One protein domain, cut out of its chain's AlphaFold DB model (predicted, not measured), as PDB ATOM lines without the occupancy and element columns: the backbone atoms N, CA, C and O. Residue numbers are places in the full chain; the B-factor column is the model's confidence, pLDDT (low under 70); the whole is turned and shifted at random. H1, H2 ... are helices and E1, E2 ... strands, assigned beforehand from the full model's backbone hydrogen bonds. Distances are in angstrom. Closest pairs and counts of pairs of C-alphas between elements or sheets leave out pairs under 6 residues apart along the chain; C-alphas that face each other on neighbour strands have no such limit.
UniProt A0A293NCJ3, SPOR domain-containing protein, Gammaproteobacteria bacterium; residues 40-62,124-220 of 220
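Overview. This is residues 40 to 62 and 124 to 220 of the 220 residues of the protein "SPOR domain-containing protein" of Gammaproteobacteria bacterium (UniProt A0A293NCJ3). A strongly twisted, curled sheet of four strands wraps round helix H4, while H2 and H3 each pack on other parts of the sheet, H3 on the face opposite to H4. A separate hairpin of two strands, E1 and E2, packs with E1 on E4 and E5, and the short helix H1 follows at its end. The printed part has 120 residues, with four named helices and six named strands in the order E1 E2 H1 E3 H2 E4 E5 H3 E6 H4. The larger sheet runs E4 E5 E3 E6 and is antiparallel throughout, and the class is mixed, helices and strands. The whole is compact, with a radius of gyration of the C-alphas of 13.3 A and spans of 40 by 29 by 25 A.

Along the chain. E1 is residues 40 to 45, 17.2 A, and begins at C-alpha 40 (19.106, -12.575, 19.027). E2 is residues 50 to 56, 19.6 A, and H1 is residues 57 to 62, 8.5 A. After the cut come E3, residues 135 to 142, 20.0 A, and H2, residues 145 to 154, 14.0 A. E4 is residues 161 to 167, 18.3 A, and E5 is residues 170 to 180, 26.3 A. H3 is residues 183 to 192, 14.2 A, and E6 is residues 203 to 206, 10.1 A. H4 is residues 207 to 217, 15.0 A, and ends at C-alpha 217 (3.545, 3.210, 30.908).

Arrangement. E1 and E2 form an antiparallel hairpin, with N 42 and O 53 at 2.9 A. The closest C-alphas of E1 and E5 are those of Trp 41 and Ile 179, 5.4 A apart. In the larger sheet E4 and E5 form a hairpin, with N 163 and O 174 at 2.8 A. E5 and E3 pair through N 175 and O 140, 2.9 A, and E3 and E6 through N 136 and O 205, 2.8 A. E3 bends by 65 degrees at residue 139, and E5 by 79 degrees at residue 177. E3, H2, E4 and E5, H3, E6 are split strand-helix-strand units, in each of which a helix links two strands of one sheet that are not neighbours, with E5 between E3 and E4 and E3 between E5 and E6, and both crossovers are right-handed. H2 is on the sheet at a height of 9.4 A, along the strands at 23 degrees to E5 on the local plane. H3 is on it at a height of 8.5 A, only just slantwise, at 31 degrees to E3 on the local plane. The sheet curls round H4, and the closest C-alphas of E4 and H4 are those of Ile 165 and Met 214, 4.2 A apart. In H1, H2, H3 and H4 every O i to N i+4 pair is within hydrogen-bond range.

Size, cuts and confidence. The C-alphas of Gln 62 and Leu 220, the two farthest apart, are 40.3 A apart. Residues 63 to 123 are not printed, and C-alphas 62 and 124 are 21.3 A apart across this cut. Of the links that are printed whole, none is long. The mean pLDDT of the printed part is 73.5; residues 40 to 62, 124 to 126, 154 to 163 and 217 to 220 are under 70.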
ATOM      1  N   SER A  40      19.271 -13.868  18.358       58.03
ATOM      2  CA  SER A  40      19.106 -12.575  19.027       58.03
ATOM      3  C   SER A  40      17.825 -11.886  18.551       58.03
ATOM      4  O   SER A  40      17.451 -11.968  17.378       58.03
ATOM      5  N   TRP A  41      17.110 -11.243  19.471       60.25
ATOM      6  CA  TRP A  41      15.841 -10.579  19.168       60.25
ATOM      7  C   TRP A  41      16.050  -9.083  18.962       60.25
ATOM      8  O   TRP A  41      16.703  -8.414  19.764       60.25
ATOM      9  N   HIS A  42      15.455  -8.555  17.898       59.41
ATOM     10  CA  HIS A  42      15.603  -7.165  17.492       59.41
ATOM     11  C   HIS A  42      14.238  -6.526  17.233       59.41
ATOM     12  O   HIS A  42      13.488  -7.038  16.404       59.41
ATOM     13  N   CYS A  43      13.910  -5.424  17.917       59.59
ATOM     14  CA  CYS A  43      12.596  -4.784  17.805       59.59
ATOM     15  C   CYS A  43      12.620  -3.396  17.176       59.59
ATOM     16  O   CYS A  43      13.467  -2.568  17.490       59.59
ATOM     17  N   GLU A  44      11.624  -3.123  16.343       55.25
ATOM     18  CA  GLU A  44      11.448  -1.864  15.626       55.25
ATOM     19  C   GLU A  44      10.087  -1.246  15.991       55.25
ATOM     20  O   GLU A  44       9.127  -1.945  16.340       55.25
ATOM     21  N   GLN A  45       9.992   0.082  15.919       49.62
ATOM     22  CA  GLN A  45       8.746   0.796  16.192       49.62
ATOM     23  C   GLN A  45       7.807   0.746  14.975       49.62
ATOM     24  O   GLN A  45       8.140   1.261  13.909       49.62
ATOM     25  N   GLY A  46       6.613   0.169  15.147       56.12
ATOM     26  CA  GLY A  46       5.499   0.268  14.202       56.12
ATOM     27  C   GLY A  46       4.603   1.487  14.460       56.12
ATOM     28  O   GLY A  46       4.862   2.309  15.336       56.12
ATOM     29  N   THR A  47       3.510   1.605  13.701       42.22
ATOM     30  CA  THR A  47       2.581   2.756  13.756       42.22
ATOM     31  C   THR A  47       1.807   2.889  15.072       42.22
ATOM     32  O   THR A  47       1.329   3.975  15.382       42.22
ATOM     33  N   SER A  48       1.680   1.808  15.845       37.06
ATOM     34  CA  SER A  48       0.996   1.795  17.151       37.06
ATOM     35  C   SER A  48       1.522   0.735  18.127       37.06
ATOM     36  O   SER A  48       1.157   0.760  19.295       37.06
ATOM     37  N   THR A  49       2.376  -0.189  17.679       47.75
ATOM     38  CA  THR A  49       2.937  -1.285  18.485       47.75
ATOM     39  C   THR A  49       4.395  -1.554  18.096       47.75
ATOM     40  O   THR A  49       4.843  -1.184  17.009       47.75
ATOM     41  N   TRP A  50       5.156  -2.174  19.001       55.94
ATOM     42  CA  TRP A  50       6.552  -2.573  18.788       55.94
ATOM     43  C   TRP A  50       6.621  -3.988  18.208       55.94
ATOM     44  O   TRP A  50       5.949  -4.878  18.722       55.94
ATOM     45  N   SER A  51       7.440  -4.202  17.176       57.03
ATOM     46  CA  SER A  51       7.536  -5.472  16.438       57.03
ATOM     47  C   SER A  51       8.967  -6.021  16.492       57.03
ATOM     48  O   SER A  51       9.879  -5.377  15.976       57.03
ATOM     49  N   CYS A  52       9.186  -7.174  17.138       59.12
ATOM     50  CA  CYS A  52      10.495  -7.824  17.307       59.12
ATOM     51  C   CYS A  52      10.697  -8.999  16.361       59.12
ATOM     52  O   CYS A  52       9.948  -9.961  16.419       59.12
ATOM     53  N   LYS A  53      11.763  -8.998  15.565       69.44
ATOM     54  CA  LYS A  53      12.169 -10.118  14.707       69.44
ATOM     55  C   LYS A  53      13.351 -10.863  15.328       69.44
ATOM     56  O   LYS A  53      14.199 -10.258  15.982       69.44
ATOM     57  N   ARG A  54      13.430 -12.173  15.092       65.75
ATOM     58  CA  ARG A  54      14.578 -13.003  15.481       65.75
ATOM     59  C   ARG A  54      15.627 -13.002  14.361       65.75
ATOM     60  O   ARG A  54      15.303 -13.329  13.221       65.75
ATOM     61  N   LEU A  55      16.863 -12.640  14.689       69.44
ATOM     62  CA  LEU A  55      18.043 -12.621  13.812       69.44
ATOM     63  C   LEU A  55      19.150 -13.469  14.451       69.44
ATOM     64  O   LEU A  55      19.247 -13.512  15.675       69.44
ATOM     65  N   THR A  56      20.001 -14.147  13.680       68.31
ATOM     66  CA  THR A  56      21.157 -14.849  14.275       68.31
ATOM     67  C   THR A  56      22.230 -13.846  14.704       68.31
ATOM     68  O   THR A  56      22.344 -12.767  14.121       68.31
ATOM     69  N   ILE A  57      23.048 -14.186  15.704       63.12
ATOM     70  CA  ILE A  57      24.158 -13.320  16.139       63.12
ATOM     71  C   ILE A  57      25.175 -13.130  15.013       63.12
ATOM     72  O   ILE A  57      25.670 -12.023  14.817       63.12
ATOM     73  N   ALA A  58      25.434 -14.173  14.223       61.88
ATOM     74  CA  ALA A  58      26.275 -14.071  13.035       61.88
ATOM     75  C   ALA A  58      25.691 -13.085  12.008       61.88
ATOM     76  O   ALA A  58      26.428 -12.315  11.399       61.88
ATOM     77  N   GLU A  59      24.368 -13.058  11.845       64.12
ATOM     78  CA  GLU A  59      23.700 -12.141  10.925       64.12
ATOM     79  C   GLU A  59      23.715 -10.692  11.425       64.12
ATOM     80  O   GLU A  59      23.923  -9.780  10.621       64.12
ATOM     81  N   ILE A  60      23.608 -10.472  12.740       61.81
ATOM     82  CA  ILE A  60      23.857  -9.159  13.350       61.81
ATOM     83  C   ILE A  60      25.310  -8.729  13.115       61.81
ATOM     84  O   ILE A  60      25.557  -7.670  12.538       61.81
ATOM     85  N   GLN A  61      26.283  -9.572  13.468       64.50
ATOM     86  CA  GLN A  61      27.709  -9.260  13.326       64.50
ATOM     87  C   GLN A  61      28.115  -9.008  11.869       64.50
ATOM     88  O   GLN A  61      28.923  -8.120  11.595       64.50
ATOM     89  N   GLN A  62      27.553  -9.751  10.916       61.19
ATOM     90  CA  GLN A  62      27.861  -9.589   9.496       61.19
ATOM     91  C   GLN A  62      27.293  -8.280   8.938       61.19
ATOM     92  O   GLN A  62      27.975  -7.586   8.187       61.19
ATOM     93  N   SER A 124       7.233 -11.739  14.171       43.53
ATOM     94  CA  SER A 124       7.312 -10.475  14.873       43.53
ATOM     95  C   SER A 124       6.666 -10.640  16.248       43.53
ATOM     96  O   SER A 124       5.448 -10.512  16.354       43.53
ATOM     97  N   ALA A 125       7.440 -10.983  17.275       55.81
ATOM     98  CA  ALA A 125       6.970 -11.014  18.658       55.81
ATOM     99  C   ALA A 125       6.946  -9.583  19.207       55.81
ATOM    100  O   ALA A 125       7.821  -8.789  18.872       55.81
ATOM    101  N   SER A 126       5.981  -9.202  20.038       64.94
ATOM    102  CA  SER A 126       6.081  -7.901  20.711       64.94
ATOM    103  C   SER A 126       7.171  -7.980  21.781       64.94
ATOM    104  O   SER A 126       7.419  -9.046  22.337       64.94
ATOM    105  N   LEU A 127       7.792  -6.856  22.164       72.31
ATOM    106  CA  LEU A 127       8.762  -6.852  23.278       72.31
ATOM    107  C   LEU A 127       8.128  -7.363  24.593       72.31
ATOM    108  O   LEU A 127       8.805  -7.918  25.454       72.31
ATOM    109  N   GLN A 128       6.807  -7.221  24.708       74.12
ATOM    110  CA  GLN A 128       5.968  -7.730  25.796       74.12
ATOM    111  C   GLN A 128       5.805  -9.259  25.783       74.12
ATOM    112  O   GLN A 128       5.577  -9.844  26.834       74.12
ATOM    113  N   ASP A 129       5.970  -9.899  24.624       74.69
ATOM    114  CA  ASP A 129       5.829 -11.350  24.443       74.69
ATOM    115  C   ASP A 129       7.171 -12.089  24.601       74.69
ATOM    116  O   ASP A 129       7.229 -13.318  24.535       74.69
ATOM    117  N   LEU A 130       8.274 -11.352  24.787       80.44
ATOM    118  CA  LEU A 130       9.596 -11.939  24.979       80.44
ATOM    119  C   LEU A 130       9.737 -12.577  26.373       80.44
ATOM    120  O   LEU A 130       9.168 -12.072  27.344       80.44
ATOM    121  N   PRO A 131      10.540 -13.650  26.514       82.88
ATOM    122  CA  PRO A 131      10.809 -14.243  27.817       82.88
ATOM    123  C   PRO A 131      11.466 -13.240  28.770       82.88
ATOM    124  O   PRO A 131      12.446 -12.577  28.426       82.88
ATOM    125  N   GLY A 132      10.957 -13.162  29.999       81.88
ATOM    126  CA  GLY A 132      11.457 -12.230  31.010       81.88
ATOM    127  C   GLY A 132      12.904 -12.484  31.460       81.88
ATOM    128  O   GLY A 132      13.549 -11.559  31.961       81.88
ATOM    129  N   ASP A 133      13.412 -13.701  31.247       84.81
ATOM    130  CA  ASP A 133      14.773 -14.137  31.599       84.81
ATOM    131  C   ASP A 133      15.859 -13.578  30.664       84.81
ATOM    132  O   ASP A 133      17.054 -13.707  30.938       84.81
ATOM    133  N   PHE A 134      15.451 -12.936  29.567       86.06
ATOM    134  CA  PHE A 134      16.358 -12.308  28.614       86.06
ATOM    135  C   PHE A 134      16.874 -10.974  29.166       86.06
ATOM    136  O   PHE A 134      16.368 -10.425  30.149       86.06
ATOM    137  N   TRP A 135      17.886 -10.421  28.511       86.38
ATOM    138  CA  TRP A 135      18.609  -9.231  28.936       86.38
ATOM    139  C   TRP A 135      18.575  -8.157  27.860       86.38
ATOM    140  O   TRP A 135      18.829  -8.413  26.694       86.38
ATOM    141  N   ALA A 136      18.284  -6.927  28.257       86.94
ATOM    142  CA  ALA A 136      18.281  -5.760  27.395       86.94
ATOM    143  C   ALA A 136      19.490  -4.875  27.709       86.94
ATOM    144  O   ALA A 136      19.793  -4.614  28.878       86.94
ATOM    145  N   VAL A 137      20.140  -4.364  26.663       85.25
ATOM    146  CA  VAL A 137      21.194  -3.350  26.788       85.25
ATOM    147  C   VAL A 137      20.594  -1.991  26.464       85.25
ATOM    148  O   VAL A 137      20.347  -1.674  25.304       85.25
ATOM    149  N   GLN A 138      20.358  -1.182  27.488       88.88
ATOM    150  CA  GLN A 138      19.806   0.162  27.371       88.88
ATOM    151  C   GLN A 138      20.923   1.197  27.227       88.88
ATOM    152  O   GLN A 138      21.801   1.271  28.069       88.88
ATOM    153  N   LEU A 139      20.883   2.032  26.190       85.50
ATOM    154  CA  LEU A 139      21.898   3.064  25.947       85.50
ATOM    155  C   LEU A 139      21.526   4.408  26.570       85.50
ATOM    156  O   LEU A 139      22.381   5.104  27.109       85.50
ATOM    157  N   ILE A 140      20.257   4.795  26.462       84.50
ATOM    158  CA  ILE A 140      19.765   6.074  26.974       84.50
ATOM    159  C   ILE A 140      18.263   5.992  27.242       84.50
ATOM    160  O   ILE A 140      17.550   5.240  26.582       84.50
ATOM    161  N   ALA A 141      17.787   6.774  28.209       84.06
ATOM    162  CA  ALA A 141      16.373   7.037  28.444       84.06
ATOM    163  C   ALA A 141      16.121   8.542  28.332       84.06
ATOM    164  O   ALA A 141      16.786   9.338  28.992       84.06
ATOM    165  N   LEU A 142      15.167   8.930  27.494       80.31
ATOM    166  CA  LEU A 142      14.815  10.316  27.206       80.31
ATOM    167  C   LEU A 142      13.360  10.563  27.589       80.31
ATOM    168  O   LEU A 142      12.510   9.702  27.420       80.31
ATOM    169  N   ASN A 143      13.035  11.755  28.070       79.56
ATOM    170  CA  ASN A 143      11.662  12.123  28.448       79.56
ATOM    171  C   ASN A 143      10.819  12.632  27.260       79.56
ATOM    172  O   ASN A 143       9.727  13.161  27.448       79.56
ATOM    173  N   SER A 144      11.334  12.517  26.035       74.69
ATOM    174  CA  SER A 144      10.691  13.014  24.823       74.69
ATOM    175  C   SER A 144      10.865  12.028  23.679       74.69
ATOM    176  O   SER A 144      11.985  11.654  23.327       74.69
ATOM    177  N   GLN A 145       9.746  11.671  23.052       70.38
ATOM    178  CA  GLN A 145       9.735  10.810  21.875       70.38
ATOM    179  C   GLN A 145      10.501  11.434  20.704       70.38
ATOM    180  O   GLN A 145      11.182  10.725  19.967       70.38
ATOM    181  N   THR A 146      10.409  12.755  20.531       72.62
ATOM    182  CA  THR A 146      11.128  13.478  19.474       72.62
ATOM    183  C   THR A 146      12.633  13.382  19.684       72.62
ATOM    184  O   THR A 146      13.340  13.012  18.761       72.62
ATOM    185  N   GLN A 147      13.115  13.590  20.913       76.69
ATOM    186  CA  GLN A 147      14.543  13.452  21.216       76.69
ATOM    187  C   GLN A 147      15.037  12.015  21.012       76.69
ATOM    188  O   GLN A 147      16.144  11.822  20.519       76.69
ATOM    189  N   LEU A 148      14.223  11.006  21.352       75.69
ATOM    190  CA  LEU A 148      14.557   9.611  21.054       75.69
ATOM    191  C   LEU A 148      14.648   9.376  19.544       75.69
ATOM    192  O   LEU A 148      15.580   8.725  19.081       75.69
ATOM    193  N   ARG A 149      13.707   9.915  18.771       73.56
ATOM    194  CA  ARG A 149      13.708   9.799  17.311       73.56
ATOM    195  C   ARG A 149      14.938  10.460  16.699       73.56
ATOM    196  O   ARG A 149      15.618   9.818  15.907       73.56
ATOM    197  N   ASP A 150      15.237  11.691  17.098       76.88
ATOM    198  CA  ASP A 150      16.406  12.436  16.629       76.88
ATOM    199  C   ASP A 150      17.695  11.703  17.008       76.88
ATOM    200  O   ASP A 150      18.605  11.573  16.189       76.88
ATOM    201  N   PHE A 151      17.749  11.147  18.223       77.62
ATOM    202  CA  PHE A 151      18.841  10.290  18.664       77.62
ATOM    203  C   PHE A 151      19.007   9.091  17.724       77.62
ATOM    204  O   PHE A 151      20.065   8.974  17.110       77.62
ATOM    205  N   MET A 152      17.963   8.276  17.536       74.88
ATOM    206  CA  MET A 152      18.000   7.083  16.682       74.88
ATOM    207  C   MET A 152      18.417   7.421  15.241       74.88
ATOM    208  O   MET A 152      19.325   6.781  14.702       74.88
ATOM    209  N   GLN A 153      17.843   8.482  14.661       73.81
ATOM    210  CA  GLN A 153      18.183   8.981  13.322       73.81
ATOM    211  C   GLN A 153      19.644   9.438  13.220       73.81
ATOM    212  O   GLN A 153      20.335   9.098  12.260       73.81
ATOM    213  N   SER A 154      20.132  10.181  14.218       69.38
ATOM    214  CA  SER A 154      21.507  10.699  14.244       69.38
ATOM    215  C   SER A 154      22.561   9.611  14.427       69.38
ATOM    216  O   SER A 154      23.714   9.788  14.040       69.38
ATOM    217  N   THR A 155      22.184   8.480  15.024       65.94
ATOM    218  CA  THR A 155      23.111   7.374  15.251       65.94
ATOM    219  C   THR A 155      23.292   6.446  14.042       65.94
ATOM    220  O   THR A 155      24.131   5.548  14.121       65.94
ATOM    221  N   GLN A 156      22.580   6.659  12.918       56.72
ATOM    222  CA  GLN A 156      22.544   5.745  11.751       56.72
ATOM    223  C   GLN A 156      22.393   4.267  12.159       56.72
ATOM    224  O   GLN A 156      22.971   3.345  11.572       56.72
ATOM    225  N   LEU A 157      21.642   4.041  13.231       59.03
ATOM    226  CA  LEU A 157      21.320   2.712  13.703       59.03
ATOM    227  C   LEU A 157      19.877   2.457  13.302       59.03
ATOM    228  O   LEU A 157      18.962   2.746  14.064       59.03
ATOM    229  N   ASP A 158      19.705   1.880  12.114       49.31
ATOM    230  CA  ASP A 158      18.431   1.271  11.710       49.31
ATOM    231  C   ASP A 158      18.018   0.137  12.678       49.31
ATOM    232  O   ASP A 158      16.879  -0.298  12.676       49.31
ATOM    233  N   GLU A 159      18.938  -0.295  13.551       49.97
ATOM    234  CA  GLU A 159      18.821  -1.419  14.483       49.97
ATOM    235  C   GLU A 159      18.770  -0.984  15.965       49.97
ATOM    236  O   GLU A 159      18.999  -1.798  16.860       49.97
ATOM    237  N   LEU A 160      18.506   0.292  16.271       58.00
ATOM    238  CA  LEU A 160      18.185   0.667  17.652       58.00
ATOM    239  C   LEU A 160      16.734   0.326  17.956       58.00
ATOM    240  O   LEU A 160      15.804   0.871  17.364       58.00
ATOM    241  N   THR A 161      16.549  -0.524  18.954       64.75
ATOM    242  CA  THR A 161      15.232  -0.825  19.486       64.75
ATOM    243  C   THR A 161      14.871   0.219  20.519       64.75
ATOM    244  O   THR A 161      15.473   0.264  21.582       64.75
ATOM    245  N   GLY A 162      13.883   1.066  20.270       68.50
ATOM    246  CA  GLY A 162      13.340   1.859  21.366       68.50
ATOM    247  C   GLY A 162      12.420   1.047  22.302       68.50
ATOM    248  O   GLY A 162      12.044  -0.087  22.024       68.50
ATOM    249  N   ALA A 163      12.020   1.631  23.422       69.94
ATOM    250  CA  ALA A 163      10.894   1.157  24.223       69.94
ATOM    251  C   ALA A 163      10.281   2.347  24.963       69.94
ATOM    252  O   ALA A 163      10.998   3.258  25.374       69.94
ATOM    253  N   MET A 164       8.964   2.347  25.150       75.38
ATOM    254  CA  MET A 164       8.307   3.302  26.042       75.38
ATOM    255  C   MET A 164       8.110   2.635  27.398       75.38
ATOM    256  O   MET A 164       7.544   1.550  27.461       75.38
ATOM    257  N   ILE A 165       8.590   3.267  28.462       77.56
ATOM    258  CA  ILE A 165       8.477   2.761  29.830       77.56
ATOM    259  C   ILE A 165       8.025   3.864  30.777       77.56
ATOM    260  O   ILE A 165       8.230   5.042  30.507       77.56
ATOM    261  N   GLU A 166       7.490   3.485  31.925       77.31
ATOM    262  CA  GLU A 166       7.237   4.376  33.039       77.31
ATOM    263  C   GLU A 166       8.182   4.037  34.182       77.31
ATOM    264  O   GLU A 166       8.371   2.881  34.565       77.31
ATOM    265  N   VAL A 167       8.793   5.080  34.732       76.19
ATOM    266  CA  VAL A 167       9.629   4.982  35.922       76.19
ATOM    267  C   VAL A 167       9.213   6.105  36.856       76.19
ATOM    268  O   VAL A 167       9.353   7.282  36.517       76.19
ATOM    269  N   ASN A 168       8.712   5.742  38.039       78.88
ATOM    270  CA  ASN A 168       8.248   6.677  39.069       78.88
ATOM    271  C   ASN A 168       7.149   7.649  38.581       78.88
ATOM    272  O   ASN A 168       7.248   8.854  38.828       78.88
ATOM    273  N   GLY A 169       6.129   7.162  37.863       77.69
ATOM    274  CA  GLY A 169       5.021   8.001  37.377       77.69
ATOM    275  C   GLY A 169       5.399   8.949  36.235       77.69
ATOM    276  O   GLY A 169       4.707   9.937  35.990       77.69
ATOM    277  N   ARG A 170       6.546   8.719  35.581       79.62
ATOM    278  CA  ARG A 170       7.023   9.508  34.439       79.62
ATOM    279  C   ARG A 170       7.307   8.596  33.259       79.62
ATOM    280  O   ARG A 170       8.031   7.612  33.410       79.62
ATOM    281  N   THR A 171       6.800   8.970  32.090       78.06
ATOM    282  CA  THR A 171       7.071   8.280  30.828       78.06
ATOM    283  C   THR A 171       8.480   8.593  30.331       78.06
ATOM    284  O   THR A 171       8.893   9.752  30.241       78.06
ATOM    285  N   TRP A 172       9.200   7.543  29.968       81.94
ATOM    286  CA  TRP A 172      10.524   7.574  29.373       81.94
ATOM    287  C   TRP A 172      10.524   6.785  28.068       81.94
ATOM    288  O   TRP A 172       9.892   5.742  27.926       81.94
ATOM    289  N   TYR A 173      11.297   7.287  27.125       81.06
ATOM    290  CA  TYR A 173      11.561   6.717  25.822       81.06
ATOM    291  C   TYR A 173      13.002   6.228  25.827       81.06
ATOM    292  O   TYR A 173      13.952   7.011  25.849       81.06
ATOM    293  N   VAL A 174      13.157   4.919  25.885       82.56
ATOM    294  CA  VAL A 174      14.439   4.241  25.995       82.56
ATOM    295  C   VAL A 174      14.932   3.869  24.610       82.56
ATOM    296  O   VAL A 174      14.125   3.446  23.796       82.56
ATOM    297  N   ALA A 175      16.235   3.990  24.354       83.00
ATOM    298  CA  ALA A 175      16.904   3.315  23.246       83.00
ATOM    299  C   ALA A 175      17.708   2.129  23.779       83.00
ATOM    300  O   ALA A 175      18.511   2.269  24.706       83.00
ATOM    301  N   LEU A 176      17.504   0.976  23.165       83.88
ATOM    302  CA  LEU A 176      18.164  -0.286  23.435       83.88
ATOM    303  C   LEU A 176      19.061  -0.636  22.250       83.88
ATOM    304  O   LEU A 176      18.669  -0.491  21.093       83.88
ATOM    305  N   LEU A 177      20.255  -1.129  22.562       80.88
ATOM    306  CA  LEU A 177      21.159  -1.721  21.583       80.88
ATOM    307  C   LEU A 177      20.611  -3.058  21.058       80.88
ATOM    308  O   LEU A 177      20.798  -3.374  19.892       80.88
ATOM    309  N   GLY A 178      19.921  -3.823  21.911       80.56
ATOM    310  CA  GLY A 178      19.325  -5.111  21.558       80.56
ATOM    311  C   GLY A 178      18.825  -5.893  22.774       80.56
ATOM    312  O   GLY A 178      18.993  -5.452  23.920       80.56
ATOM    313  N   ILE A 179      18.215  -7.052  22.502       82.50
ATOM    314  CA  ILE A 179      17.787  -8.045  23.494       82.50
ATOM    315  C   ILE A 179      18.589  -9.340  23.298       82.50
ATOM    316  O   ILE A 179      18.685  -9.867  22.189       82.50
ATOM    317  N   TYR A 180      19.121  -9.868  24.392       84.69
ATOM    318  CA  TYR A 180      20.057 -10.985  24.450       84.69
ATOM    319  C   TYR A 180      19.501 -12.093  25.338       84.69
ATOM    320  O   TYR A 180      18.853 -11.827  26.347       84.69
ATOM    321  N   GLU A 181      19.761 -13.346  24.985       81.12
ATOM    322  CA  GLU A 181      19.216 -14.502  25.711       81.12
ATOM    323  C   GLU A 181      19.821 -14.649  27.116       81.12
ATOM    324  O   GLU A 181      19.178 -15.160  28.029       81.12
ATOM    325  N   ASN A 182      21.047 -14.159  27.313       82.88
ATOM    326  CA  ASN A 182      21.746 -14.203  28.590       82.88
ATOM    327  C   ASN A 182      22.510 -12.897  28.871       82.88
ATOM    328  O   ASN A 182      22.675 -12.029  28.009       82.88
ATOM    329  N   ARG A 183      22.964 -12.763  30.120       85.94
ATOM    330  CA  ARG A 183      23.624 -11.556  30.623       85.94
ATOM    331  C   ARG A 183      25.014 -11.344  30.025       85.94
ATOM    332  O   ARG A 183      25.372 -10.202  29.753       85.94
ATOM    333  N   ASP A 184      25.772 -12.416  29.814       83.06
ATOM    334  CA  ASP A 184      27.147 -12.343  29.304       83.06
ATOM    335  C   ASP A 184      27.179 -11.780  27.876       83.06
ATOM    336  O   ASP A 184      28.024 -10.947  27.545       83.06
ATOM    337  N   LEU A 185      26.197 -12.145  27.046       79.12
ATOM    338  CA  LEU A 185      26.023 -11.590  25.701       79.12
ATOM    339  C   LEU A 185      25.638 -10.116  25.718       79.12
ATOM    340  O   LEU A 185      26.173  -9.331  24.933       79.12
ATOM    341  N   ALA A 186      24.761  -9.720  26.640       82.31
ATOM    342  CA  ALA A 186      24.419  -8.316  26.832       82.31
ATOM    343  C   ALA A 186      25.653  -7.489  27.239       82.31
ATOM    344  O   ALA A 186      25.873  -6.396  26.713       82.31
ATOM    345  N   GLU A 187      26.495  -8.015  28.131       84.94
ATOM    346  CA  GLU A 187      27.754  -7.373  28.530       84.94
ATOM    347  C   GLU A 187      28.757  -7.290  27.382       84.94
ATOM    348  O   GLU A 187      29.364  -6.237  27.164       84.94
ATOM    349  N   GLN A 188      28.902  -8.367  26.614       82.88
ATOM    350  CA  GLN A 188      29.795  -8.389  25.467       82.88
ATOM    351  C   GLN A 188      29.359  -7.377  24.403       82.88
ATOM    352  O   GLN A 188      30.192  -6.601  23.934       82.88
ATOM    353  N   ALA A 189      28.069  -7.309  24.079       80.56
ATOM    354  CA  ALA A 189      27.544  -6.330  23.132       80.56
ATOM    355  C   ALA A 189      27.684  -4.885  23.645       80.56
ATOM    356  O   ALA A 189      28.067  -3.983  22.896       80.56
ATOM    357  N   ALA A 190      27.458  -4.658  24.942       81.12
ATOM    358  CA  ALA A 190      27.688  -3.366  25.584       81.12
ATOM    359  C   ALA A 190      29.166  -2.922  25.509       81.12
ATOM    360  O   ALA A 190      29.457  -1.733  25.319       81.12
ATOM    361  N   ALA A 191      30.103  -3.865  25.629       82.81
ATOM    362  CA  ALA A 191      31.539  -3.610  25.533       82.81
ATOM    363  C   ALA A 191      32.014  -3.418  24.082       82.81
ATOM    364  O   ALA A 191      32.826  -2.534  23.813       82.81
ATOM    365  N   GLN A 192      31.494  -4.212  23.144       80.38
ATOM    366  CA  GLN A 192      31.875  -4.191  21.726       80.38
ATOM    367  C   GLN A 192      31.144  -3.122  20.903       80.38
ATOM    368  O   GLN A 192      31.343  -3.024  19.691       80.38
ATOM    369  N   ARG A 193      30.321  -2.291  21.550       78.25
ATOM    370  CA  ARG A 193      29.513  -1.280  20.873       78.25
ATOM    371  C   ARG A 193      30.351  -0.310  20.019       78.25
ATOM    372  O   ARG A 193      31.487   0.025  20.379       78.25
ATOM    373  N   PRO A 194      29.784   0.215  18.915       72.38
ATOM    374  CA  PRO A 194      30.467   1.166  18.042       72.38
ATOM    375  C   PRO A 194      31.026   2.381  18.792       72.38
ATOM    376  O   PRO A 194      30.407   2.876  19.731       72.38
ATOM    377  N   VAL A 195      32.140   2.942  18.308       70.44
ATOM    378  CA  VAL A 195      32.783   4.140  18.896       70.44
ATOM    379  C   VAL A 195      31.806   5.314  19.039       70.44
ATOM    380  O   VAL A 195      31.815   6.005  20.051       70.44
ATOM    381  N   ALA A 196      30.887   5.488  18.084       70.81
ATOM    382  CA  ALA A 196      29.836   6.509  18.149       70.81
ATOM    383  C   ALA A 196      28.919   6.377  19.387       70.81
ATOM    384  O   ALA A 196      28.331   7.362  19.836       70.81
ATOM    385  N   LEU A 197      28.816   5.169  19.950       72.69
ATOM    386  CA  LEU A 197      28.029   4.854  21.138       72.69
ATOM    387  C   LEU A 197      28.871   4.753  22.414       72.69
ATOM    388  O   LEU A 197      28.301   4.652  23.500       72.69
ATOM    389  N   GLN A 198      30.205   4.821  22.322       76.50
ATOM    390  CA  GLN A 198      31.092   4.704  23.485       76.50
ATOM    391  C   GLN A 198      30.916   5.829  24.516       76.50
ATOM    392  O   GLN A 198      31.275   5.670  25.679       76.50
ATOM    393  N   ARG A 199      30.309   6.947  24.112       79.62
ATOM    394  CA  ARG A 199      29.961   8.056  25.008       79.62
ATOM    395  C   ARG A 199      28.761   7.786  25.922       79.62
ATOM    396  O   ARG A 199      28.558   8.538  26.865       79.62
ATOM    397  N   TYR A 200      27.951   6.768  25.631       81.44
ATOM    398  CA  TYR A 200      26.770   6.422  26.426       81.44
ATOM    399  C   TYR A 200      27.085   5.256  27.338       81.44
ATOM    400  O   TYR A 200      27.557   4.241  26.838       81.44
ATOM    401  N   GLU A 201      26.821   5.368  28.635       84.88
ATOM    402  CA  GLU A 201      26.992   4.249  29.560       84.88
ATOM    403  C   GLU A 201      25.821   3.267  29.418       84.88
ATOM    404  O   GLU A 201      24.683   3.623  29.730       84.88
ATOM    405  N   PRO A 202      26.064   2.041  28.921       87.62
ATOM    406  CA  PRO A 202      25.002   1.071  28.749       87.62
ATOM    407  C   PRO A 202      24.521   0.553  30.109       87.62
ATOM    408  O   PRO A 202      25.310   0.117  30.946       87.62
ATOM    409  N   TYR A 203      23.208   0.545  30.299       89.69
ATOM    410  CA  TYR A 203      22.535  -0.063  31.431       89.69
ATOM    411  C   TYR A 203      21.983  -1.437  31.042       89.69
ATOM    412  O   TYR A 203      21.106  -1.555  30.189       89.69
ATOM    413  N   ILE A 204      22.500  -2.486  31.672       89.38
ATOM    414  CA  ILE A 204      22.091  -3.867  31.408       89.38
ATOM    415  C   ILE A 204      21.000  -4.249  32.402       89.38
ATOM    416  O   ILE A 204      21.214  -4.203  33.614       89.38
ATOM    417  N   ARG A 205      19.828  -4.634  31.894       89.06
ATOM    418  CA  ARG A 205      18.654  -4.982  32.710       89.06
ATOM    419  C   ARG A 205      17.943  -6.212  32.165       89.06
ATOM    420  O   ARG A 205      18.067  -6.510  30.984       89.06
ATOM    421  N   SER A 206      17.164  -6.902  32.995       89.44
ATOM    422  CA  SER A 206      16.322  -7.998  32.510       89.44
ATOM    423  C   SER A 206      15.137  -7.480  31.694       89.44
ATOM    424  O   SER A 206      14.621  -6.379  31.933       89.44
ATOM    425  N   VAL A 207      14.672  -8.304  30.761       86.31
ATOM    426  CA  VAL A 207      13.462  -8.054  29.975       86.31
ATOM    427  C   VAL A 207      12.235  -8.037  30.878       86.31
ATOM    428  O   VAL A 207      11.409  -7.148  30.719       86.31
ATOM    429  N   ALA A 208      12.162  -8.891  31.904       85.81
ATOM    430  CA  ALA A 208      11.083  -8.835  32.897       85.81
ATOM    431  C   ALA A 208      10.972  -7.450  33.564       85.81
ATOM    432  O   ALA A 208       9.884  -6.890  33.693       85.81
ATOM    433  N   SER A 209      12.109  -6.859  33.955       86.44
ATOM    434  CA  SER A 209      12.136  -5.507  34.523       86.44
ATOM    435  C   SER A 209      11.695  -4.457  33.504       86.44
ATOM    436  O   SER A 209      11.010  -3.497  33.860       86.44
ATOM    437  N   LEU A 210      12.118  -4.608  32.249       84.31
ATOM    438  CA  LEU A 210      11.741  -3.706  31.167       84.31
ATOM    439  C   LEU A 210      10.232  -3.767  30.901       84.31
ATOM    440  O   LEU A 210       9.586  -2.726  30.901       84.31
ATOM    441  N   GLN A 211       9.669  -4.967  30.771       86.25
ATOM    442  CA  GLN A 211       8.243  -5.212  30.556       86.25
ATOM    443  C   GLN A 211       7.387  -4.661  31.693       86.25
ATOM    444  O   GLN A 211       6.403  -3.983  31.424       86.25
ATOM    445  N   ALA A 212       7.781  -4.865  32.952       85.94
ATOM    446  CA  ALA A 212       7.070  -4.280  34.090       85.94
ATOM    447  C   ALA A 212       6.987  -2.747  33.984       85.94
ATOM    448  O   ALA A 212       5.940  -2.155  34.237       85.94
ATOM    449  N   ALA A 213       8.076  -2.106  33.550       83.25
ATOM    450  CA  ALA A 213       8.104  -0.667  33.321       83.25
ATOM    451  C   ALA A 213       7.288  -0.255  32.078       83.25
ATOM    452  O   ALA A 213       6.708   0.822  32.071       83.25
ATOM    453  N   MET A 214       7.202  -1.094  31.042       81.25
ATOM    454  CA  MET A 214       6.332  -0.849  29.882       81.25
ATOM    455  C   MET A 214       4.850  -0.927  30.246       81.25
ATOM    456  O   MET A 214       4.095  -0.042  29.871       81.25
ATOM    457  N   ILE A 215       4.451  -1.952  31.003       84.25
ATOM    458  CA  ILE A 215       3.069  -2.144  31.466       84.25
ATOM    459  C   ILE A 215       2.628  -0.948  32.312       84.25
ATOM    460  O   ILE A 215       1.511  -0.466  32.168       84.25
ATOM    461  N   ALA A 216       3.519  -0.424  33.157       77.00
ATOM    462  CA  ALA A 216       3.240   0.787  33.921       77.00
ATOM    463  C   ALA A 216       3.039   2.033  33.033       77.00
ATOM    464  O   ALA A 216       2.326   2.939  33.436       77.00
ATOM    465  N   ALA A 217       3.638   2.077  31.836       69.00
ATOM    466  CA  ALA A 217       3.545   3.210  30.908       69.00
ATOM    467  C   ALA A 217       2.266   3.244  30.073       69.00
ATOM    468  O   ALA A 217       1.960   4.282  29.487       69.00
ATOM    469  N   ASP A 218       1.568   2.116  29.991       64.94
ATOM    470  CA  ASP A 218       0.315   1.964  29.260       64.94
ATOM    471  C   ASP A 218      -0.725   1.303  30.182       64.94
ATOM    472  O   ASP A 218      -1.062   0.126  30.015       64.94
ATOM    473  N   PRO A 219      -1.175   2.012  31.240       54.28
ATOM    474  CA  PRO A 219      -2.243   1.508  32.085       54.28
ATOM    475  C   PRO A 219      -3.536   1.505  31.262       54.28
ATOM    476  O   PRO A 219      -4.050   2.566  30.907       54.28
ATOM    477  N   LEU A 220      -4.018   0.300  30.943       41.97
ATOM    478  CA  LEU A 220      -5.323   0.042  30.320       41.97
ATOM    479  C   LEU A 220      -6.468   0.834  30.972       41.97
ATOM    480  O   LEU A 220      -6.504   0.907  32.224       41.97
TER     481      LEU A 220